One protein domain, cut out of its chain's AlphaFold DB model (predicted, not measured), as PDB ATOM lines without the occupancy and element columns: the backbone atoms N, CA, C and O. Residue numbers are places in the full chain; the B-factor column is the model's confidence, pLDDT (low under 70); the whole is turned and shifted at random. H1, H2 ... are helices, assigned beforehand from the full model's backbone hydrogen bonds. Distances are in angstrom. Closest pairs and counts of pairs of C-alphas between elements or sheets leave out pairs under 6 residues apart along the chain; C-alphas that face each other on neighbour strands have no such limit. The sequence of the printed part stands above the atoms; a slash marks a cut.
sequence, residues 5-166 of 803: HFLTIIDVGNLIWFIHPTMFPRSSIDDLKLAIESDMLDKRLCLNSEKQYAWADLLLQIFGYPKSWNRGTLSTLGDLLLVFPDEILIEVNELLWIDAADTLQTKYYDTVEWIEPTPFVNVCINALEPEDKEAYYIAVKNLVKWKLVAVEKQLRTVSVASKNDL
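AT A GLANCE: This is residues 5 to 166 of the 803 residues of an uncharacterized protein of Clastoptera arizonana (Arizona spittle bug) (UniProt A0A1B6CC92). Six shorter helices, H1 to H6, form a clump with H4 in its middle, and one long helix, H8, runs along one side of it and sticks out with residues 158 to 166. H7 is side by side with residues 133 to 137 of H8, as a hairpin. The printed part has 162 residues, with eight named helices in the order H1 to H8 and no named strand: the class is all helix. It is compact, with a radius of gyration of the C-alphas of 16.9 A and spans of 56 by 40 by 28 A.

HOW THE PARTS SIT: H1, residues 5 to 18, touches H2, residues 26 to 37, about perpendicular at 75 degrees; their closest C-alphas, Phe 6 and Asp 31, are 5.0 A apart. H3, residues 49 to 63, and H4, residues 71 to 83, form a helical hairpin at a shallow tilt of 16 degrees, closest at C-alphas 52 and 83, 5.0 A. H8, residues 130 to 166, touches H4 at a shallow tilt of 29 degrees, opposite ways, closest at C-alphas 82 and 143, 6.0 A. H6, residues 94 to 100, touches H8 about perpendicular at 87 degrees, closest at C-alphas 98 and 150, 4.9 A. H7, residues 120 to 127, forms a helical hairpin with H8, closest at C-alphas 125 and 133, 5.2 A. H5, residues 86 to 89, is close to H8 but not clearly touching, with C-alphas 86 and 142 closest, 7.8 A. Every O i to N i+4 pair is within hydrogen-bond range in H3, H6 and H7, against 5 of 10 in H1, 6 of 8 in H2, 4 of 9 in H4, where 9 of 10 O i to N i+3 pairs are, and 31 of 33 in H8; H5 is too short for such a pair.

IN THESE COORDINATES: H1 begins at C-alpha 5 (131.341, 154.625, 135.733), and H8, 54.7 A long, ends at C-alpha 166 (163.248, 115.793, 111.100). H3 is 20.9 A long.

THE WHOLE: The C-alphas of Met 23 and Leu 166 are the two farthest apart, 58.0 A. The printed part has no cut; the links H2 to H3 and H6 to H7 are long. Mean pLDDT of the printed part is 92.5, and residue 115 is under 70.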
ATOM      1  N   HIS A   5     130.539 155.447 134.833       81.44
ATOM      2  CA  HIS A   5     131.341 154.625 135.733       81.44
ATOM      3  C   HIS A   5     132.642 154.170 135.066       81.44
ATOM      4  O   HIS A   5     133.686 154.249 135.704       81.44
ATOM      5  N   PHE A   6     132.618 153.798 133.782       84.94
ATOM      6  CA  PHE A   6     133.831 153.463 133.030       84.94
ATOM      7  C   PHE A   6     134.837 154.618 133.002       84.94
ATOM      8  O   PHE A   6     136.012 154.420 133.298       84.94
ATOM      9  N   LEU A   7     134.369 155.843 132.729       83.19
ATOM     10  CA  LEU A   7     135.224 157.035 132.786       83.19
ATOM     11  C   LEU A   7     135.806 157.241 134.188       83.19
ATOM     12  O   LEU A   7     136.995 157.498 134.315       83.19
ATOM     13  N   THR A   8     135.006 157.022 135.234       84.12
ATOM     14  CA  THR A   8     135.490 157.115 136.621       84.12
ATOM     15  C   THR A   8     136.580 156.078 136.916       84.12
ATOM     16  O   THR A   8     137.561 156.398 137.578       84.12
ATOM     17  N   ILE A   9     136.438 154.841 136.428       84.94
ATOM     18  CA  ILE A   9     137.449 153.785 136.608       84.94
ATOM     19  C   ILE A   9     138.757 154.171 135.909       84.94
ATOM     20  O   ILE A   9     139.824 154.028 136.502       84.94
ATOM     21  N   ILE A  10     138.679 154.711 134.691       86.19
ATOM     22  CA  ILE A  10     139.855 155.204 133.963       86.19
ATOM     23  C   ILE A  10     140.505 156.380 134.694       86.19
ATOM     24  O   ILE A  10     141.726 156.401 134.834       86.19
ATOM     25  N   ASP A  11     139.709 157.331 135.183       85.31
ATOM     26  CA  ASP A  11     140.207 158.519 135.882       85.31
ATOM     27  C   ASP A  11     140.924 158.150 137.191       85.31
ATOM     28  O   ASP A  11     141.920 158.770 137.561       85.31
ATOM     29  N   VAL A  12     140.442 157.113 137.887       86.88
ATOM     30  CA  VAL A  12     141.110 156.534 139.064       86.88
ATOM     31  C   VAL A  12     142.365 155.748 138.653       86.88
ATOM     32  O   VAL A  12     143.358 155.731 139.388       86.88
ATOM     33  N   GLY A  13     142.345 155.109 137.482       90.25
ATOM     34  CA  GLY A  13     143.465 154.359 136.921       90.25
ATOM     35  C   GLY A  13     143.966 153.281 137.882       90.25
ATOM     36  O   GLY A  13     143.188 152.554 138.492       90.25
ATOM     37  N   ASN A  14     145.280 153.205 138.092       86.56
ATOM     38  CA  ASN A  14     145.896 152.178 138.947       86.56
ATOM     39  C   ASN A  14     145.576 152.327 140.446       86.56
ATOM     40  O   ASN A  14     145.887 151.431 141.230       86.56
ATOM     41  N   LEU A  15     144.939 153.427 140.871       86.81
ATOM     42  CA  LEU A  15     144.461 153.561 142.251       86.81
ATOM     43  C   LEU A  15     143.258 152.650 142.540       86.81
ATOM     44  O   LEU A  15     142.917 152.430 143.704       86.81
ATOM     45  N   ILE A  16     142.648 152.083 141.494       90.75
ATOM     46  CA  ILE A  16     141.479 151.208 141.576       90.75
ATOM     47  C   ILE A  16     141.734 150.009 142.494       90.75
ATOM     48  O   ILE A  16     140.858 149.632 143.265       90.75
ATOM     49  N   TRP A  17     142.965 149.490 142.508       90.88
ATOM     50  CA  TRP A  17     143.368 148.326 143.302       90.88
ATOM     51  C   TRP A  17     143.380 148.582 144.812       90.88
ATOM     52  O   TRP A  17     143.295 147.644 145.607       90.88
ATOM     53  N   PHE A  18     143.454 149.850 145.231       87.69
ATOM     54  CA  PHE A  18     143.407 150.225 146.645       87.69
ATOM     55  C   PHE A  18     141.977 150.326 147.181       87.69
ATOM     56  O   PHE A  18     141.791 150.247 148.404       87.69
ATOM     57  N   ILE A  19     140.989 150.469 146.288       88.88
ATOM     58  CA  ILE A  19     139.567 150.495 146.628       88.88
ATOM     59  C   ILE A  19     139.144 149.095 147.058       88.88
ATOM     60  O   ILE A  19     139.463 148.098 146.413       88.88
ATOM     61  N   HIS A  20     138.430 149.011 148.180       91.19
ATOM     62  CA  HIS A  20     137.941 147.729 148.661       91.19
ATOM     63  C   HIS A  20     136.914 147.155 147.662       91.19
ATOM     64  O   HIS A  20     135.970 147.871 147.319       91.19
ATOM     65  N   PRO A  21     137.024 145.885 147.227       88.00
ATOM     66  CA  PRO A  21     136.155 145.300 146.194       88.00
ATOM     67  C   PRO A  21     134.648 145.407 146.472       88.00
ATOM     68  O   PRO A  21     133.842 145.546 145.558       88.00
ATOM     69  N   THR A  22     134.246 145.427 147.744       88.12
ATOM     70  CA  THR A  22     132.835 145.607 148.141       88.12
ATOM     71  C   THR A  22     132.271 147.001 147.857       88.12
ATOM     72  O   THR A  22     131.059 147.191 147.938       88.12
ATOM     73  N   MET A  23     133.119 147.986 147.544       89.38
ATOM     74  CA  MET A  23     132.692 149.340 147.190       89.38
ATOM     75  C   MET A  23     132.271 149.462 145.722       89.38
ATOM     76  O   MET A  23     131.684 150.480 145.358       89.38
ATOM     77  N   PHE A  24     132.535 148.453 144.885       87.06
ATOM     78  CA  PHE A  24     132.096 148.463 143.493       87.06
ATOM     79  C   PHE A  24     130.593 148.178 143.411       87.06
ATOM     80  O   PHE A  24     130.152 147.077 143.760       87.06
ATOM     81  N   PRO A  25     129.766 149.137 142.951       88.19
ATOM     82  CA  PRO A  25     128.362 148.850 142.702       88.19
ATOM     83  C   PRO A  25     128.252 147.795 141.597       88.19
ATOM     84  O   PRO A  25     129.027 147.809 140.642       88.19
ATOM     85  N   ARG A  26     127.243 146.917 141.675       87.44
ATOM     86  CA  ARG A  26     127.010 145.875 140.654       87.44
ATOM     87  C   ARG A  26     126.948 146.436 139.228       87.44
ATOM     88  O   ARG A  26     127.398 145.779 138.303       87.44
ATOM     89  N   SER A  27     126.449 147.663 139.063       83.12
ATOM     90  CA  SER A  27     126.388 148.365 137.773       83.12
ATOM     91  C   SER A  27     127.753 148.719 137.171       83.12
ATOM     92  O   SER A  27     127.809 149.052 135.997       83.12
ATOM     93  N   SER A  28     128.834 148.672 137.954       89.25
ATOM     94  CA  SER A  28     130.203 148.977 137.507       89.25
ATOM     95  C   SER A  28     131.042 147.737 137.188       89.25
ATOM     96  O   SER A  28     132.180 147.877 136.751       89.25
ATOM     97  N   ILE A  29     130.503 146.529 137.397       93.12
ATOM     98  CA  ILE A  29     131.232 145.268 137.189       93.12
ATOM     99  C   ILE A  29     131.606 145.092 135.712       93.12
ATOM    100  O   ILE A  29     132.756 144.782 135.411       93.12
ATOM    101  N   ASP A  30     130.674 145.357 134.792       93.75
ATOM    102  CA  ASP A  30     130.933 145.270 133.347       93.75
ATOM    103  C   ASP A  30     131.934 146.338 132.875       93.75
ATOM    104  O   ASP A  30     132.785 146.071 132.028       93.75
ATOM    105  N   ASP A  31     131.887 147.534 133.465       94.19
ATOM    106  CA  ASP A  31     132.838 148.606 133.159       94.19
ATOM    107  C   ASP A  31     134.250 148.262 133.660       94.19
ATOM    108  O   ASP A  31     135.235 148.488 132.957       94.19
ATOM    109  N   LEU A  32     134.362 147.667 134.851       94.38
ATOM    110  CA  LEU A  32     135.632 147.173 135.381       94.38
ATOM    111  C   LEU A  32     136.182 146.028 134.526       94.38
ATOM    112  O   LEU A  32     137.374 146.012 134.223       94.38
ATOM    113  N   LYS A  33     135.319 145.105 134.084       96.12
ATOM    114  CA  LYS A  33     135.689 144.042 133.143       96.12
ATOM    115  C   LYS A  33     136.312 144.615 131.879       96.12
ATOM    116  O   LYS A  33     137.420 144.229 131.515       96.12
ATOM    117  N   LEU A  34     135.627 145.577 131.260       95.38
ATOM    118  CA  LEU A  34     136.091 146.236 130.046       95.38
ATOM    119  C   LEU A  34     137.423 146.966 130.274       95.38
ATOM    120  O   LEU A  34     138.299 146.927 129.412       95.38
ATOM    121  N   ALA A  35     137.614 147.604 131.433       94.88
ATOM    122  CA  ALA A  35     138.865 148.281 131.777       94.88
ATOM    123  C   ALA A  35     140.047 147.298 131.919       94.88
ATOM    124  O   ALA A  35     141.160 147.603 131.493       94.88
ATOM    125  N   ILE A  36     139.804 146.101 132.465       96.06
ATOM    126  CA  ILE A  36     140.811 145.032 132.578       96.06
ATOM    127  C   ILE A  36     141.118 144.415 131.201       96.06
ATOM    128  O   ILE A  36     142.286 144.220 130.857       96.06
ATOM    129  N   GLU A  37     140.084 144.121 130.406       95.94
ATOM    130  CA  GLU A  37     140.201 143.542 129.056       95.94
ATOM    131  C   GLU A  37     140.897 144.481 128.064       95.94
ATOM    132  O   GLU A  37     141.608 144.020 127.176       95.94
ATOM    133  N   SER A  38     140.741 145.793 128.236       95.00
ATOM    134  CA  SER A  38     141.389 146.812 127.399       95.00
ATOM    135  C   SER A  38     142.837 147.130 127.794       95.00
ATOM    136  O   SER A  38     143.445 147.999 127.175       95.00
ATOM    137  N   ASP A  39     143.387 146.451 128.811       92.94
ATOM    138  CA  ASP A  39     144.735 146.689 129.356       92.94
ATOM    139  C   ASP A  39     144.980 148.158 129.768       92.94
ATOM    140  O   ASP A  39     146.108 148.641 129.802       92.94
ATOM    141  N   MET A  40     143.905 148.889 130.098       91.56
ATOM    142  CA  MET A  40     143.973 150.289 130.543       91.56
ATOM    143  C   MET A  40     144.465 150.430 131.987       91.56
ATOM    144  O   MET A  40     144.816 151.527 132.420       91.56
ATOM    145  N   LEU A  41     144.474 149.326 132.732       93.50
ATOM    146  CA  LEU A  41     144.897 149.250 134.122       93.50
ATOM    147  C   LEU A  41     146.171 148.410 134.220       93.50
ATOM    148  O   LEU A  41     146.252 147.319 133.659       93.50
ATOM    149  N   ASP A  42     147.146 148.887 134.986       93.12
ATOM    150  CA  ASP A  42     148.298 148.081 135.382       93.12
ATOM    151  C   ASP A  42     147.820 146.944 136.285       93.12
ATOM    152  O   ASP A  42     147.269 147.190 137.350       93.12
ATOM    153  N   LYS A  43     148.021 145.701 135.858       95.56
ATOM    154  CA  LYS A  43     147.511 144.502 136.534       95.56
ATOM    155  C   LYS A  43     148.368 144.052 137.717       95.56
ATOM    156  O   LYS A  43     148.039 143.056 138.356       95.56
ATOM    157  N   ARG A  44     149.467 144.750 138.022       94.81
ATOM    158  CA  ARG A  44     150.301 144.443 139.186       94.81
ATOM    159  C   ARG A  44     149.618 144.880 140.473       94.81
ATOM    160  O   ARG A  44     149.265 146.043 140.659       94.81
ATOM    161  N   LEU A  45     149.502 143.942 141.401       94.38
ATOM    162  CA  LEU A  45     148.822 144.137 142.676       94.38
ATOM    163  C   LEU A  45     149.802 144.163 143.856       94.38
ATOM    164  O   LEU A  45     150.764 143.391 143.898       94.38
ATOM    165  N   CYS A  46     149.502 145.029 144.827       94.12
ATOM    166  CA  CYS A  46     150.154 145.153 146.133       94.12
ATOM    167  C   CYS A  46     149.077 145.072 147.223       94.12
ATOM    168  O   CYS A  46     148.556 146.097 147.669       94.12
ATOM    169  N   LEU A  47     148.674 143.858 147.592       93.44
ATOM    170  CA  LEU A  47     147.512 143.625 148.451       93.44
ATOM    171  C   LEU A  47     147.904 142.809 149.682       93.44
ATOM    172  O   LEU A  47     148.753 141.926 149.598       93.44
ATOM    173  N   ASN A  48     147.253 143.106 150.806       93.44
ATOM    174  CA  ASN A  48     147.259 142.223 151.965       93.44
ATOM    175  C   ASN A  48     146.335 141.020 151.732       93.44
ATOM    176  O   ASN A  48     145.531 141.009 150.795       93.44
ATOM    177  N   SER A  49     146.421 140.034 152.621       91.81
ATOM    178  CA  SER A  49     145.670 138.782 152.494       91.81
ATOM    179  C   SER A  49     144.153 139.018 152.408       91.81
ATOM    180  O   SER A  49     143.478 138.425 151.575       91.81
ATOM    181  N   GLU A  50     143.602 139.932 153.218       92.62
ATOM    182  CA  GLU A  50     142.167 140.264 153.216       92.62
ATOM    183  C   GLU A  50     141.697 140.810 151.859       92.62
ATOM    184  O   GLU A  50     140.738 140.300 151.273       92.62
ATOM    185  N   LYS A  51     142.391 141.824 151.324       93.69
ATOM    186  CA  LYS A  51     142.043 142.408 150.024       93.69
ATOM    187  C   LYS A  51     142.261 141.421 148.887       93.69
ATOM    188  O   LYS A  51     141.509 141.468 147.920       93.69
ATOM    189  N   GLN A  52     143.257 140.542 148.991       94.12
ATOM    190  CA  GLN A  52     143.511 139.502 147.999       94.12
ATOM    191  C   GLN A  52     142.270 138.620 147.799       94.12
ATOM    192  O   GLN A  52     141.793 138.501 146.673       94.12
ATOM    193  N   TYR A  53     141.677 138.095 148.879       94.75
ATOM    194  CA  TYR A  53     140.451 137.290 148.786       94.75
ATOM    195  C   TYR A  53     139.265 138.086 148.234       94.75
ATOM    196  O   TYR A  53     138.554 137.604 147.357       94.75
ATOM    197  N   ALA A  54     139.085 139.331 148.683       95.12
ATOM    198  CA  ALA A  54     138.004 140.176 148.183       95.12
ATOM    199  C   ALA A  54     138.128 140.446 146.669       95.12
ATOM    200  O   ALA A  54     137.123 140.492 145.957       95.12
ATOM    201  N   TRP A  55     139.355 140.621 146.165       96.56
ATOM    202  CA  TRP A  55     139.612 140.797 144.736       96.56
ATOM    203  C   TRP A  55     139.415 139.492 143.966       96.56
ATOM    204  O   TRP A  55     138.848 139.525 142.876       96.56
ATOM    205  N   ALA A  56     139.805 138.348 144.534       97.25
ATOM    206  CA  ALA A  56     139.534 137.040 143.942       97.25
ATOM    207  C   ALA A  56     138.027 136.816 143.741       97.25
ATOM    208  O   ALA A  56     137.601 136.477 142.638       97.25
ATOM    209  N   ASP A  57     137.213 137.094 144.762       96.50
ATOM    210  CA  ASP A  57     135.754 136.950 144.694       96.50
ATOM    211  C   ASP A  57     135.120 137.864 143.635       96.50
ATOM    212  O   ASP A  57     134.200 137.454 142.920       96.50
ATOM    213  N   LEU A  58     135.597 139.107 143.512       96.44
ATOM    214  CA  LEU A  58     135.113 140.038 142.491       96.44
ATOM    215  C   LEU A  58     135.517 139.584 141.080       96.44
ATOM    216  O   LEU A  58     134.696 139.618 140.164       96.44
ATOM    217  N   LEU A  59     136.751 139.116 140.892       97.44
ATOM    218  CA  LEU A  59     137.206 138.634 139.588       97.44
ATOM    219  C   LEU A  59     136.495 137.341 139.166       97.44
ATOM    220  O   LEU A  59     136.190 137.193 137.983       97.44
ATOM    221  N   LEU A  60     136.148 136.449 140.102       97.12
ATOM    222  CA  LEU A  60     135.292 135.289 139.814       97.12
ATOM    223  C   LEU A  60     133.885 135.705 139.367       97.12
ATOM    224  O   LEU A  60     133.311 135.062 138.492       97.12
ATOM    225  N   GLN A  61     133.333 136.793 139.913       96.12
ATOM    226  CA  GLN A  61     132.054 137.341 139.442       96.12
ATOM    227  C   GLN A  61     132.159 137.918 138.022       96.12
ATOM    228  O   GLN A  61     131.224 137.779 137.238       96.12
ATOM    229  N   ILE A  62     133.292 138.539 137.678       96.75
ATOM    230  CA  ILE A  62     133.520 139.184 136.374       96.75
ATOM    231  C   ILE A  62     133.809 138.166 135.255       96.75
ATOM    232  O   ILE A  62     133.280 138.266 134.139       96.75
ATOM    233  N   PHE A  63     134.694 137.208 135.537       97.69
ATOM    234  CA  PHE A  63     135.256 136.284 134.548       97.69
ATOM    235  C   PHE A  63     134.714 134.856 134.671       97.69
ATOM    236  O   PHE A  63     135.029 134.011 133.834       97.69
ATOM    237  N   GLY A  64     133.873 134.584 135.669       97.69
ATOM    238  CA  GLY A  64     133.348 133.253 135.946       97.69
ATOM    239  C   GLY A  64     134.362 132.351 136.651       97.69
ATOM    240  O   GLY A  64     135.478 132.756 136.981       97.69
ATOM    241  N   TYR A  65     133.964 131.100 136.879       97.69
ATOM    242  CA  TYR A  65     134.818 130.102 137.524       97.69
ATOM    243  C   TYR A  65     135.959 129.634 136.604       97.69
ATOM    244  O   TYR A  65     135.747 129.534 135.391       97.69
ATOM    245  N   PRO A  66     137.123 129.232 137.151       97.69
ATOM    246  CA  PRO A  66     138.306 128.902 136.352       97.69
ATOM    247  C   PRO A  66     138.106 127.788 135.320       97.69
ATOM    248  O   PRO A  66     138.694 127.826 134.244       97.69
ATOM    249  N   LYS A  67     137.202 126.839 135.592       97.25
ATOM    250  CA  LYS A  67     136.810 125.778 134.645       97.25
ATOM    251  C   LYS A  67     136.204 126.303 133.340       97.25
ATOM    252  O   LYS A  67     136.194 125.585 132.346       97.25
ATOM    253  N   SER A  68     135.653 127.516 133.364       97.31
ATOM    254  CA  SER A  68     135.033 128.177 132.211       97.31
ATOM    255  C   SER A  68     135.960 129.161 131.498       97.31
ATOM    256  O   SER A  68     135.588 129.700 130.457       97.31
ATOM    257  N   TRP A  69     137.153 129.412 132.045       98.06
ATOM    258  CA  TRP A  69     138.109 130.321 131.427       98.06
ATOM    259  C   TRP A  69     138.623 129.750 130.110       98.06
ATOM    260  O   TRP A  69     138.640 128.540 129.893       98.06
ATOM    261  N   ASN A  70     139.047 130.641 129.220       97.31
ATOM    262  CA  ASN A  70     139.731 130.303 127.978       97.31
ATOM    263  C   ASN A  70     141.110 130.989 127.939       97.31
ATOM    264  O   ASN A  70     141.473 131.726 128.861       97.31
ATOM    265  N   ARG A  71     141.875 130.768 126.861       97.06
ATOM    266  CA  ARG A  71     143.190 131.398 126.647       97.06
ATOM    267  C   ARG A  71     143.127 132.922 126.811       97.06
ATOM    268  O   ARG A  71     143.970 133.503 127.487       97.06
ATOM    269  N   GLY A  72     142.110 133.554 126.222       97.50
ATOM    270  CA  GLY A  72     141.897 134.999 126.293       97.50
ATOM    271  C   GLY A  72     141.657 135.479 127.722       97.50
ATOM    272  O   GLY A  72     142.271 136.450 128.141       97.50
ATOM    273  N   THR A  73     140.848 134.766 128.509       97.81
ATOM    274  CA  THR A  73     140.618 135.101 129.922       97.81
ATOM    275  C   THR A  73     141.903 135.040 130.746       97.81
ATOM    276  O   THR A  73     142.176 135.968 131.501       97.81
ATOM    277  N   LEU A  74     142.717 133.989 130.586       97.50
ATOM    278  CA  LEU A  74     144.003 133.875 131.287       97.50
ATOM    279  C   LEU A  74     144.965 135.002 130.905       97.50
ATOM    280  O   LEU A  74     145.575 135.607 131.782       97.50
ATOM    281  N   SER A  75     145.056 135.300 129.609       96.50
ATOM    282  CA  SER A  75     145.871 136.393 129.078       96.50
ATOM    283  C   SER A  75     145.428 137.751 129.635       96.50
ATOM    284  O   SER A  75     146.238 138.523 130.147       96.50
ATOM    285  N   THR A  76     144.116 138.007 129.629       97.19
ATOM    286  CA  THR A  76     143.506 139.212 130.194       97.19
ATOM    287  C   THR A  76     143.803 139.350 131.681       97.19
ATOM    288  O   THR A  76     144.181 140.437 132.117       97.19
ATOM    289  N   LEU A  77     143.646 138.275 132.461       97.69
ATOM    290  CA  LEU A  77     143.910 138.298 133.898       97.69
ATOM    291  C   LEU A  77     145.400 138.535 134.180       97.69
ATOM    292  O   LEU A  77     145.720 139.394 134.997       97.69
ATOM    293  N   GLY A  78     146.313 137.846 133.491       96.62
ATOM    294  CA  GLY A  78     147.753 138.106 133.568       96.62
ATOM    295  C   GLY A  78     148.286 138.111 135.006       96.62
ATOM    296  O   GLY A  78     148.294 137.083 135.679       96.62
ATOM    297  N   ASP A  79     148.747 139.269 135.489       97.25
ATOM    298  CA  ASP A  79     149.241 139.436 136.868       97.25
ATOM    299  C   ASP A  79     148.130 139.473 137.934       97.25
ATOM    300  O   ASP A  79     148.396 139.166 139.096       97.25
ATOM    301  N   LEU A  80     146.868 139.706 137.550       97.62
ATOM    302  CA  LEU A  80     145.719 139.565 138.456       97.62
ATOM    303  C   LEU A  80     145.527 138.123 138.919       97.62
ATOM    304  O   LEU A  80     144.887 137.900 139.942       97.62
ATOM    305  N   LEU A  81     146.114 137.141 138.223       97.94
ATOM    306  CA  LEU A  81     146.100 135.751 138.672       97.94
ATOM    307  C   LEU A  81     146.726 135.579 140.068       97.94
ATOM    308  O   LEU A  81     146.417 134.600 140.742       97.94
ATOM    309  N   LEU A  82     147.525 136.553 140.533       97.38
ATOM    310  CA  LEU A  82     148.084 136.601 141.884       97.38
ATOM    311  C   LEU A  82     147.021 136.469 142.986       97.38
ATOM    312  O   LEU A  82     147.315 135.947 144.061       97.38
ATOM    313  N   VAL A  83     145.800 136.972 142.770       97.31
ATOM    314  CA  VAL A  83     144.796 136.985 143.844       97.31
ATOM    315  C   VAL A  83     144.174 135.623 144.110       97.31
ATOM    316  O   VAL A  83     143.587 135.421 145.170       97.31
ATOM    317  N   PHE A  84     144.296 134.687 143.169       97.31
ATOM    318  CA  PHE A  84     143.699 133.373 143.317       97.31
ATOM    319  C   PHE A  84     144.644 132.434 144.070       97.31
ATOM    320  O   PHE A  84     145.821 132.334 143.723       97.31
ATOM    321  N   PRO A  85     144.140 131.703 145.075       94.56
ATOM    322  CA  PRO A  85     144.904 130.644 145.708       94.56
ATOM    323  C   PRO A  85     145.113 129.470 144.734       94.56
ATOM    324  O   PRO A  85     144.337 129.273 143.791       94.56
ATOM    325  N   ASP A  86     146.147 128.663 144.977       94.06
ATOM    326  CA  ASP A  86     146.532 127.557 144.087       94.06
ATOM    327  C   ASP A  86     145.391 126.551 143.871       94.06
ATOM    328  O   ASP A  86     145.246 126.013 142.775       94.06
ATOM    329  N   GLU A  87     144.540 126.325 144.877       95.12
ATOM    330  CA  GLU A  87     143.386 125.427 144.769       95.12
ATOM    331  C   GLU A  87     142.415 125.846 143.659       95.12
ATOM    332  O   GLU A  87     141.796 124.985 143.037       95.12
ATOM    333  N   ILE A  88     142.300 127.151 143.399       95.81
ATOM    334  CA  ILE A  88     141.449 127.708 142.344       95.81
ATOM    335  C   ILE A  88     142.165 127.626 140.990       95.81
ATOM    336  O   ILE A  88     141.560 127.224 139.998       95.81
ATOM    337  N   LEU A  89     143.463 127.945 140.938       96.44
ATOM    338  CA  LEU A  89     144.243 127.916 139.693       96.44
ATOM    339  C   LEU A  89     144.417 126.501 139.116       96.44
ATOM    340  O   LEU A  89     144.467 126.347 137.896       96.44
ATOM    341  N   ILE A  90     144.438 125.466 139.965       95.88
ATOM    342  CA  ILE A  90     144.472 124.053 139.542       95.88
ATOM    343  C   ILE A  90     143.209 123.657 138.757       95.88
ATOM    344  O   ILE A  90     143.244 122.707 137.976       95.88
ATOM    345  N   GLU A  91     142.090 124.367 138.931       96.75
ATOM    346  CA  GLU A  91     140.858 124.068 138.194       96.75
ATOM    347  C   GLU A  91     140.878 124.543 136.732       96.75
ATOM    348  O   GLU A  91     140.021 124.131 135.944       96.75
ATOM    349  N   VAL A  92     141.828 125.406 136.362       97.25
ATOM    350  CA  VAL A  92     142.028 125.838 134.977       97.25
ATOM    351  C   VAL A  92     142.564 124.661 134.163       97.25
ATOM    352  O   VAL A  92     143.527 124.004 134.559       97.25
ATOM    353  N   ASN A  93     141.974 124.413 132.992       96.19
ATOM    354  CA  ASN A  93     142.456 123.376 132.085       96.19
ATOM    355  C   ASN A  93     143.930 123.624 131.713       96.19
ATOM    356  O   ASN A  93     144.291 124.696 131.231       96.19
ATOM    357  N   GLU A  94     144.770 122.608 131.905       95.44
ATOM    358  CA  GLU A  94     146.204 122.650 131.623       95.44
ATOM    359  C   GLU A  94     146.534 123.107 130.195       95.44
ATOM    360  O   GLU A  94     147.473 123.879 130.011       95.44
ATOM    361  N   LEU A  95     145.749 122.697 129.192       96.38
ATOM    362  CA  LEU A  95     145.956 123.113 127.800       96.38
ATOM    363  C   LEU A  95     145.830 124.631 127.631       96.38
ATOM    364  O   LEU A  95     146.565 125.220 126.852       96.38
ATOM    365  N   LEU A  96     144.967 125.283 128.412       97.25
ATOM    366  CA  LEU A  96     144.801 126.735 128.345       97.25
ATOM    367  C   LEU A  96     146.003 127.480 128.919       97.25
ATOM    368  O   LEU A  96     146.350 128.543 128.411       97.25
ATOM    369  N   TRP A  97     146.650 126.930 129.952       96.88
ATOM    370  CA  TRP A  97     147.918 127.466 130.447       96.88
ATOM    371  C   TRP A  97     148.995 127.389 129.368       96.88
ATOM    372  O   TRP A  97     149.675 128.380 129.126       96.88
ATOM    373  N   ILE A  98     149.112 126.235 128.701       96.19
ATOM    374  CA  ILE A  98     150.064 126.018 127.603       96.19
ATOM    375  C   ILE A  98     149.800 127.005 126.463       96.19
ATOM    376  O   ILE A  98     150.725 127.661 125.990       96.19
ATOM    377  N   ASP A  99     148.538 127.149 126.061       96.38
ATOM    378  CA  ASP A  99     148.140 128.051 124.983       96.38
ATOM    379  C   ASP A  99     148.398 129.519 125.343       96.38
ATOM    380  O   ASP A  99     148.756 130.310 124.477       96.38
ATOM    381  N   ALA A 100     148.207 129.913 126.605       96.81
ATOM    382  CA  ALA A 100     148.387 131.293 127.057       96.81
ATOM    383  C   ALA A 100     149.837 131.643 127.433       96.81
ATOM    384  O   ALA A 100     150.113 132.818 127.682       96.81
ATOM    385  N   ALA A 101     150.745 130.665 127.500       96.62
ATOM    386  CA  ALA A 101     152.080 130.813 128.080       96.62
ATOM    387  C   ALA A 101     152.909 131.962 127.477       96.62
ATOM    388  O   ALA A 101     153.591 132.671 128.212       96.62
ATOM    389  N   ASP A 102     152.781 132.202 126.172       93.12
ATOM    390  CA  ASP A 102     153.451 133.282 125.436       93.12
ATOM    391  C   ASP A 102     152.966 134.687 125.837       93.12
ATOM    392  O   ASP A 102     153.723 135.657 125.797       93.12
ATOM    393  N   THR A 103     151.707 134.794 126.260       94.00
ATOM    394  CA  THR A 103     151.077 136.056 126.677       94.00
ATOM    395  C   THR A 103     151.119 136.301 128.185       94.00
ATOM    396  O   THR A 103     150.890 137.421 128.636       94.00
ATOM    397  N   LEU A 104     151.433 135.277 128.983       92.19
ATOM    398  CA  LEU A 104     151.458 135.337 130.445       92.19
ATOM    399  C   LEU A 104     152.754 135.964 130.982       92.19
ATOM    400  O   LEU A 104     153.398 135.432 131.885       92.19
ATOM    401  N   GLN A 105     153.126 137.133 130.472       89.31
ATOM    402  CA  GLN A 105     154.245 137.902 131.013       89.31
ATOM    403  C   GLN A 105     153.887 138.469 132.390       89.31
ATOM    404  O   GLN A 105     152.717 138.667 132.721       89.31
ATOM    405  N   THR A 106     154.890 138.666 133.239       92.31
ATOM    406  CA  THR A 106     154.735 139.263 134.572       92.31
ATOM    407  C   THR A 106     155.620 140.482 134.678       92.31
ATOM    408  O   THR A 106     156.785 140.443 134.289       92.31
ATOM    409  N   LYS A 107     155.059 141.552 135.230       94.00
ATOM    410  CA  LYS A 107     155.731 142.842 135.393       94.00
ATOM    411  C   LYS A 107     156.236 143.051 136.827       94.00
ATOM    412  O   LYS A 107     156.617 144.156 137.213       94.00
ATOM    413  N   TYR A 108     156.234 142.002 137.659       94.81
ATOM    414  CA  TYR A 108     156.667 142.084 139.063       94.81
ATOM    415  C   TYR A 108     158.169 142.348 139.236       94.81
ATOM    416  O   TYR A 108     158.575 142.864 140.282       94.81
ATOM    417  N   TYR A 109     158.977 142.028 138.222       93.38
ATOM    418  CA  TYR A 109     160.403 142.358 138.194       93.38
ATOM    419  C   TYR A 109     160.698 143.712 137.528       93.38
ATOM    420  O   TYR A 109     161.826 144.190 137.610       93.38
ATOM    421  N   ASP A 110     159.697 144.368 136.926       93.69
ATOM    422  CA  ASP A 110     159.884 145.689 136.325       93.69
ATOM    423  C   ASP A 110     160.388 146.667 137.388       93.69
ATOM    424  O   ASP A 110     159.804 146.811 138.473       93.69
ATOM    425  N   THR A 111     161.473 147.362 137.061       90.81
ATOM    426  CA  THR A 111     162.035 148.394 137.923       90.81
ATOM    427  C   THR A 111     161.096 149.585 137.968       90.81
ATOM    428  O   THR A 111     160.796 150.200 136.943       90.81
ATOM    429  N   VAL A 112     160.662 149.947 139.167       89.19
ATOM    430  CA  VAL A 112     159.967 151.207 139.396       89.19
ATOM    431  C   VAL A 112     161.027 152.291 139.572       89.19
ATOM    432  O   VAL A 112     161.966 152.121 140.353       89.19
ATOM    433  N   GLU A 113     160.887 153.400 138.840       79.88
ATOM    434  CA  GLU A 113     161.724 154.599 138.988       79.88
ATOM    435  C   GLU A 113     161.423 155.282 140.333       79.88
ATOM    436  O   GLU A 113     160.714 156.284 140.423       79.88
ATOM    437  N   TRP A 114     161.914 154.683 141.413       74.75
ATOM    438  CA  TRP A 114     162.000 155.293 142.732       74.75
ATOM    439  C   TRP A 114     163.372 155.951 142.894       74.75
ATOM    440  O   TRP A 114     164.123 156.101 141.931       74.75
ATOM    441  N   ILE A 115     163.696 156.374 144.115       65.69
ATOM    442  CA  ILE A 115     165.015 156.921 144.463       65.69
ATOM    443  C   ILE A 115     166.134 155.990 143.984       65.69
ATOM    444  O   ILE A 115     167.134 156.431 143.419       65.69
ATOM    445  N   GLU A 116     165.927 154.691 144.181       75.94
ATOM    446  CA  GLU A 116     166.741 153.638 143.599       75.94
ATOM    447  C   GLU A 116     165.839 152.777 142.712       75.94
ATOM    448  O   GLU A 116     164.746 152.403 143.161       75.94
ATOM    449  N   PRO A 117     166.256 152.461 141.473       84.31
ATOM    450  CA  PRO A 117     165.539 151.515 140.629       84.31
ATOM    451  C   PRO A 117     165.321 150.212 141.397       84.31
ATOM    452  O   PRO A 117     166.269 149.494 141.705       84.31
ATOM    453  N   THR A 118     164.069 149.945 141.758       88.94
ATOM    454  CA  THR A 118     163.710 148.830 142.638       88.94
ATOM    455  C   THR A 118     162.652 147.982 141.941       88.94
ATOM    456  O   THR A 118     161.670 148.550 141.456       88.94
ATOM    457  N   PRO A 119     162.806 146.647 141.881       93.62
ATOM    458  CA  PRO A 119     161.764 145.769 141.360       93.62
ATOM    459  C   PRO A 119     160.428 146.004 142.073       93.62
ATOM    460  O   PRO A 119     160.395 146.139 143.301       93.62
ATOM    461  N   PHE A 120     159.323 146.028 141.324       94.56
ATOM    462  CA  PHE A 120     157.989 146.292 141.873       94.56
ATOM    463  C   PHE A 120     157.640 145.380 143.062       94.56
ATOM    464  O   PHE A 120     157.122 145.847 144.073       94.56
ATOM    465  N   VAL A 121     157.999 144.096 143.004       95.81
ATOM    466  CA  VAL A 121     157.792 143.153 144.118       95.81
ATOM    467  C   VAL A 121     158.452 143.611 145.427       95.81
ATOM    468  O   VAL A 121     157.845 143.509 146.493       95.81
ATOM    469  N   ASN A 122     159.655 144.187 145.363       94.38
ATOM    470  CA  ASN A 122     160.379 144.665 146.543       94.38
ATOM    471  C   ASN A 122     159.737 145.934 147.111       94.38
ATOM    472  O   ASN A 122     159.672 146.105 148.328       94.38
ATOM    473  N   VAL A 123     159.204 146.796 146.240       93.56
ATOM    474  CA  VAL A 123     158.381 147.940 146.651       93.56
ATOM    475  C   VAL A 123     157.173 147.464 147.464       93.56
ATOM    476  O   VAL A 123     156.927 147.975 148.557       93.56
ATOM    477  N   CYS A 124     156.467 146.439 146.985       95.00
ATOM    478  CA  CYS A 124     155.302 145.883 147.671       95.00
ATOM    479  C   CYS A 124     155.654 145.256 149.022       95.00
ATOM    480  O   CYS A 124     155.017 145.564 150.026       95.00
ATOM    481  N   ILE A 125     156.708 144.437 149.078       95.19
ATOM    482  CA  ILE A 125     157.193 143.836 150.331       95.19
ATOM    483  C   ILE A 125     157.550 144.916 151.358       95.19
ATOM    484  O   ILE A 125     157.342 144.736 152.558       95.19
ATOM    485  N   ASN A 126     158.084 146.055 150.921       92.81
ATOM    486  CA  ASN A 126     158.416 147.150 151.825       92.81
ATOM    487  C   ASN A 126     157.180 147.923 152.307       92.81
ATOM    488  O   ASN A 126     157.190 148.391 153.444       92.81
ATOM    489  N   ALA A 127     156.133 148.019 151.483       91.81
ATOM    490  CA  ALA A 127     154.898 148.738 151.797       91.81
ATOM    491  C   ALA A 127     153.890 147.936 152.642       91.81
ATOM    492  O   ALA A 127     153.064 148.537 153.325       91.81
ATOM    493  N   LEU A 128     153.925 146.603 152.580       93.94
ATOM    494  CA  LEU A 128     153.006 145.729 153.316       93.94
ATOM    495  C   LEU A 128     153.403 145.564 154.792       93.94
ATOM    496  O   LEU A 128     154.571 145.687 155.165       93.94
ATOM    497  N   GLU A 129     152.426 145.231 155.636       94.44
ATOM    498  CA  GLU A 129     152.667 144.882 157.040       94.44
ATOM    499  C   GLU A 129     153.443 143.558 157.155       94.44
ATOM    500  O   GLU A 129     153.270 142.675 156.309       94.44
ATOM    501  N   PRO A 130     154.289 143.362 158.190       93.25
ATOM    502  CA  PRO A 130     155.152 142.182 158.317       93.25
ATOM    503  C   PRO A 130     154.443 140.827 158.188       93.25
ATOM    504  O   PRO A 130     155.041 139.877 157.689       93.25
ATOM    505  N   GLU A 131     153.187 140.735 158.626       92.94
ATOM    506  CA  GLU A 131     152.373 139.517 158.544       92.94
ATOM    507  C   GLU A 131     151.917 139.170 157.118       92.94
ATOM    508  O   GLU A 131     151.763 137.991 156.801       92.94
ATOM    509  N   ASP A 132     151.785 140.170 156.242       95.06
ATOM    510  CA  ASP A 132     151.359 140.002 154.851       95.06
ATOM    511  C   ASP A 132     152.531 139.866 153.872       95.06
ATOM    512  O   ASP A 132     152.355 139.300 152.794       95.06
ATOM    513  N   LYS A 133     153.734 140.341 154.232       95.44
ATOM    514  CA  LYS A 133     154.927 140.290 153.359       95.44
ATOM    515  C   LYS A 133     155.203 138.885 152.835       95.44
ATOM    516  O   LYS A 133     155.391 138.697 151.636       95.44
ATOM    517  N   GLU A 134     155.213 137.912 153.741       94.00
ATOM    518  CA  GLU A 134     155.516 136.519 153.414       94.00
ATOM    519  C   GLU A 134     154.409 135.896 152.556       94.00
ATOM    520  O   GLU A 134     154.693 135.247 151.554       94.00
ATOM    521  N   ALA A 135     153.140 136.131 152.909       93.19
ATOM    522  CA  ALA A 135     152.001 135.611 152.156       93.19
ATOM    523  C   ALA A 135     151.975 136.163 150.722       93.19
ATOM    524  O   ALA A 135     151.828 135.402 149.765       93.19
ATOM    525  N   TYR A 136     152.197 137.470 150.575       95.75
ATOM    526  CA  TYR A 136     152.310 138.137 149.284       95.75
ATOM    527  C   TYR A 136     153.476 137.587 148.456       95.75
ATOM    528  O   TYR A 136     153.295 137.232 147.291       95.75
ATOM    529  N   TYR A 137     154.666 137.470 149.052       95.06
ATOM    530  CA  TYR A 137     155.841 136.963 148.346       95.06
ATOM    531  C   TYR A 137     155.651 135.517 147.875       95.06
ATOM    532  O   TYR A 137     155.974 135.196 146.731       95.06
ATOM    533  N   ILE A 138     155.050 134.658 148.709       93.88
ATOM    534  CA  ILE A 138     154.683 133.287 148.331       93.88
ATOM    535  C   ILE A 138     153.698 133.287 147.157       93.88
ATOM    536  O   ILE A 138     153.884 132.515 146.218       93.88
ATOM    537  N   ALA A 139     152.685 134.158 147.166       95.31
ATOM    538  CA  ALA A 139     151.728 134.252 146.066       95.31
ATOM    539  C   ALA A 139     152.415 134.659 144.749       95.31
ATOM    540  O   ALA A 139     152.183 134.032 143.714       95.31
ATOM    541  N   VAL A 140     153.319 135.650 144.783       96.50
ATOM    542  CA  VAL A 140     154.084 136.078 143.595       96.50
ATOM    543  C   VAL A 140     154.970 134.938 143.100       96.50
ATOM    544  O   VAL A 140     154.971 134.624 141.909       96.50
ATOM    545  N   LYS A 141     155.671 134.262 144.014       95.31
ATOM    546  CA  LYS A 141     156.501 133.096 143.706       95.31
ATOM    547  C   LYS A 141     155.690 131.971 143.049       95.31
ATOM    548  O   LYS A 141     156.144 131.394 142.059       95.31
ATOM    549  N   ASN A 142     154.490 131.680 143.547       94.38
ATOM    550  CA  ASN A 142     153.612 130.661 142.972       94.38
ATOM    551  C   ASN A 142     153.094 131.069 141.590       94.38
ATOM    552  O   ASN A 142     153.092 130.242 140.680       94.38
ATOM    553  N   LEU A 143     152.739 132.339 141.382       96.19
ATOM    554  CA  LEU A 143     152.353 132.835 140.061       96.19
ATOM    555  C   LEU A 143     153.489 132.672 139.039       96.19
ATOM    556  O   LEU A 143     153.264 132.170 137.938       96.19
ATOM    557  N   VAL A 144     154.721 133.042 139.405       96.31
ATOM    558  CA  VAL A 144     155.904 132.850 138.547       96.31
ATOM    559  C   VAL A 144     156.122 131.368 138.246       96.31
ATOM    560  O   VAL A 144     156.380 131.009 137.099       96.31
ATOM    561  N   LYS A 145     155.946 130.490 139.242       95.12
ATOM    562  CA  LYS A 145     156.003 129.035 139.054       95.12
ATOM    563  C   LYS A 145     154.972 128.555 138.029       95.12
ATOM    564  O   LYS A 145     155.342 127.813 137.125       95.12
ATOM    565  N   TRP A 146     153.708 128.971 138.140       95.19
ATOM    566  CA  TRP A 146     152.651 128.607 137.185       95.19
ATOM    567  C   TRP A 146     153.001 129.026 135.758       95.19
ATOM    568  O   TRP A 146     152.925 128.207 134.841       95.19
ATOM    569  N   LYS A 147     153.462 130.269 135.589       95.88
ATOM    570  CA  LYS A 147     153.917 130.803 134.299       95.88
ATOM    571  C   LYS A 147     155.090 129.990 133.740       95.88
ATOM    572  O   LYS A 147     155.073 129.611 132.575       95.88
ATOM    573  N   LEU A 148     156.061 129.633 134.581       95.75
ATOM    574  CA  LEU A 148     157.227 128.846 134.176       95.75
ATOM    575  C   LEU A 148     156.845 127.431 133.733       95.75
ATOM    576  O   LEU A 148     157.328 126.950 132.712       95.75
ATOM    577  N   VAL A 149     155.939 126.777 134.467       95.19
ATOM    578  CA  VAL A 149     155.408 125.458 134.094       95.19
ATOM    579  C   VAL A 149     154.667 125.519 132.759       95.19
ATOM    580  O   VAL A 149     154.816 124.616 131.938       95.19
ATOM    581  N   ALA A 150     153.870 126.565 132.541       96.19
ATOM    582  CA  ALA A 150     153.127 126.764 131.304       96.19
ATOM    583  C   ALA A 150     154.069 126.925 130.097       96.19
ATOM    584  O   ALA A 150     153.911 126.217 129.102       96.19
ATOM    585  N   VAL A 151     155.091 127.778 130.226       96.88
ATOM    586  CA  VAL A 151     156.121 128.002 129.198       96.88
ATOM    587  C   VAL A 151     156.905 126.726 128.899       96.88
ATOM    588  O   VAL A 151     157.054 126.363 127.737       96.88
ATOM    589  N   GLU A 152     157.364 126.001 129.921       95.88
ATOM    590  CA  GLU A 152     158.086 124.735 129.732       95.88
ATOM    591  C   GLU A 152     157.240 123.723 128.948       95.88
ATOM    592  O   GLU A 152     157.715 123.083 128.009       95.88
ATOM    593  N   LYS A 153     155.954 123.595 129.290       95.25
ATOM    594  CA  LYS A 153     155.042 122.703 128.568       95.25
ATOM    595  C   LYS A 153     154.816 123.160 127.125       95.25
ATOM    596  O   LYS A 153     154.798 122.308 126.241       95.25
ATOM    597  N   GLN A 154     154.702 124.464 126.875       95.75
ATOM    598  CA  GLN A 154     154.589 125.020 125.524       95.75
ATOM    599  C   GLN A 154     155.849 124.753 124.688       95.75
ATOM    600  O   GLN A 154     155.755 124.297 123.554       95.75
ATOM    601  N   LEU A 155     157.046 124.943 125.242       95.12
ATOM    602  CA  LEU A 155     158.296 124.660 124.527       95.12
ATOM    603  C   LEU A 155     158.446 123.172 124.190       95.12
ATOM    604  O   LEU A 155     158.927 122.811 123.111       95.12
ATOM    605  N   ARG A 156     157.972 122.283 125.071       93.38
ATOM    606  CA  ARG A 156     157.971 120.842 124.801       93.38
ATOM    607  C   ARG A 156     157.121 120.476 123.588       93.38
ATOM    608  O   ARG A 156     157.572 119.634 122.812       93.38
ATOM    609  N   THR A 157     155.957 121.100 123.379       92.12
ATOM    610  CA  THR A 157     155.121 120.800 122.199       92.12
ATOM    611  C   THR A 157     155.842 121.154 120.896       92.12
ATOM    612  O   THR A 157     155.829 120.356 119.958       92.12
ATOM    613  N   VAL A 158     156.577 122.272 120.873       89.75
ATOM    614  CA  VAL A 158     157.402 122.694 119.726       89.75
ATOM    615  C   VAL A 158     158.576 121.735 119.497       89.75
ATOM    616  O   VAL A 158     158.836 121.318 118.367       89.75
ATOM    617  N   SER A 159     159.263 121.320 120.566       83.81
ATOM    618  CA  SER A 159     160.411 120.408 120.464       83.81
ATOM    619  C   SER A 159     160.037 119.028 119.902       83.81
ATOM    620  O   SER A 159     160.812 118.418 119.162       83.81
ATOM    621  N   VAL A 160     158.839 118.533 120.233       82.19
ATOM    622  CA  VAL A 160     158.322 117.249 119.741       82.19
ATOM    623  C   VAL A 160     157.947 117.357 118.266       82.19
ATOM    624  O   VAL A 160     158.294 116.463 117.496       82.19
ATOM    625  N   ALA A 161     157.305 118.458 117.858       76.50
ATOM    626  CA  ALA A 161     156.982 118.708 116.456       76.50
ATOM    627  C   ALA A 161     158.251 118.741 115.586       76.50
ATOM    628  O   ALA A 161     158.358 117.981 114.627       76.50
ATOM    629  N   SER A 162     159.272 119.497 116.006       79.31
ATOM    630  CA  SER A 162     160.545 119.597 115.279       79.31
ATOM    631  C   SER A 162     161.254 118.244 115.108       79.31
ATOM    632  O   SER A 162     161.762 117.933 114.030       79.31
ATOM    633  N   LYS A 163     161.256 117.392 116.144       78.88
ATOM    634  CA  LYS A 163     161.836 116.040 116.049       78.88
ATOM    635  C   LYS A 163     161.061 115.139 115.087       78.88
ATOM    636  O   LYS A 163     161.674 114.342 114.379       78.88
ATOM    637  N   ASN A 164     159.737 115.256 115.058       77.88
ATOM    638  CA  ASN A 164     158.904 114.477 114.148       77.88
ATOM    639  C   ASN A 164     159.101 114.911 112.690       77.88
ATOM    640  O   ASN A 164     159.221 114.040 111.832       77.88
ATOM    641  N   ASP A 165     159.245 116.210 112.422       74.38
ATOM    642  CA  ASP A 165     159.517 116.730 111.075       74.38
ATOM    643  C   ASP A 165     160.901 116.318 110.562       74.38
ATOM    644  O   ASP A 165     161.052 115.937 109.398       74.38
ATOM    645  N   LEU A 166     161.917 116.309 111.435       74.06
ATOM    646  CA  LEU A 166     163.248 115.793 111.100       74.06
ATOM    647  C   LEU A 166     163.215 114.293 110.790       74.06
ATOM    648  O   LEU A 166     163.845 113.846 109.834       74.06
TER     649      LEU A 166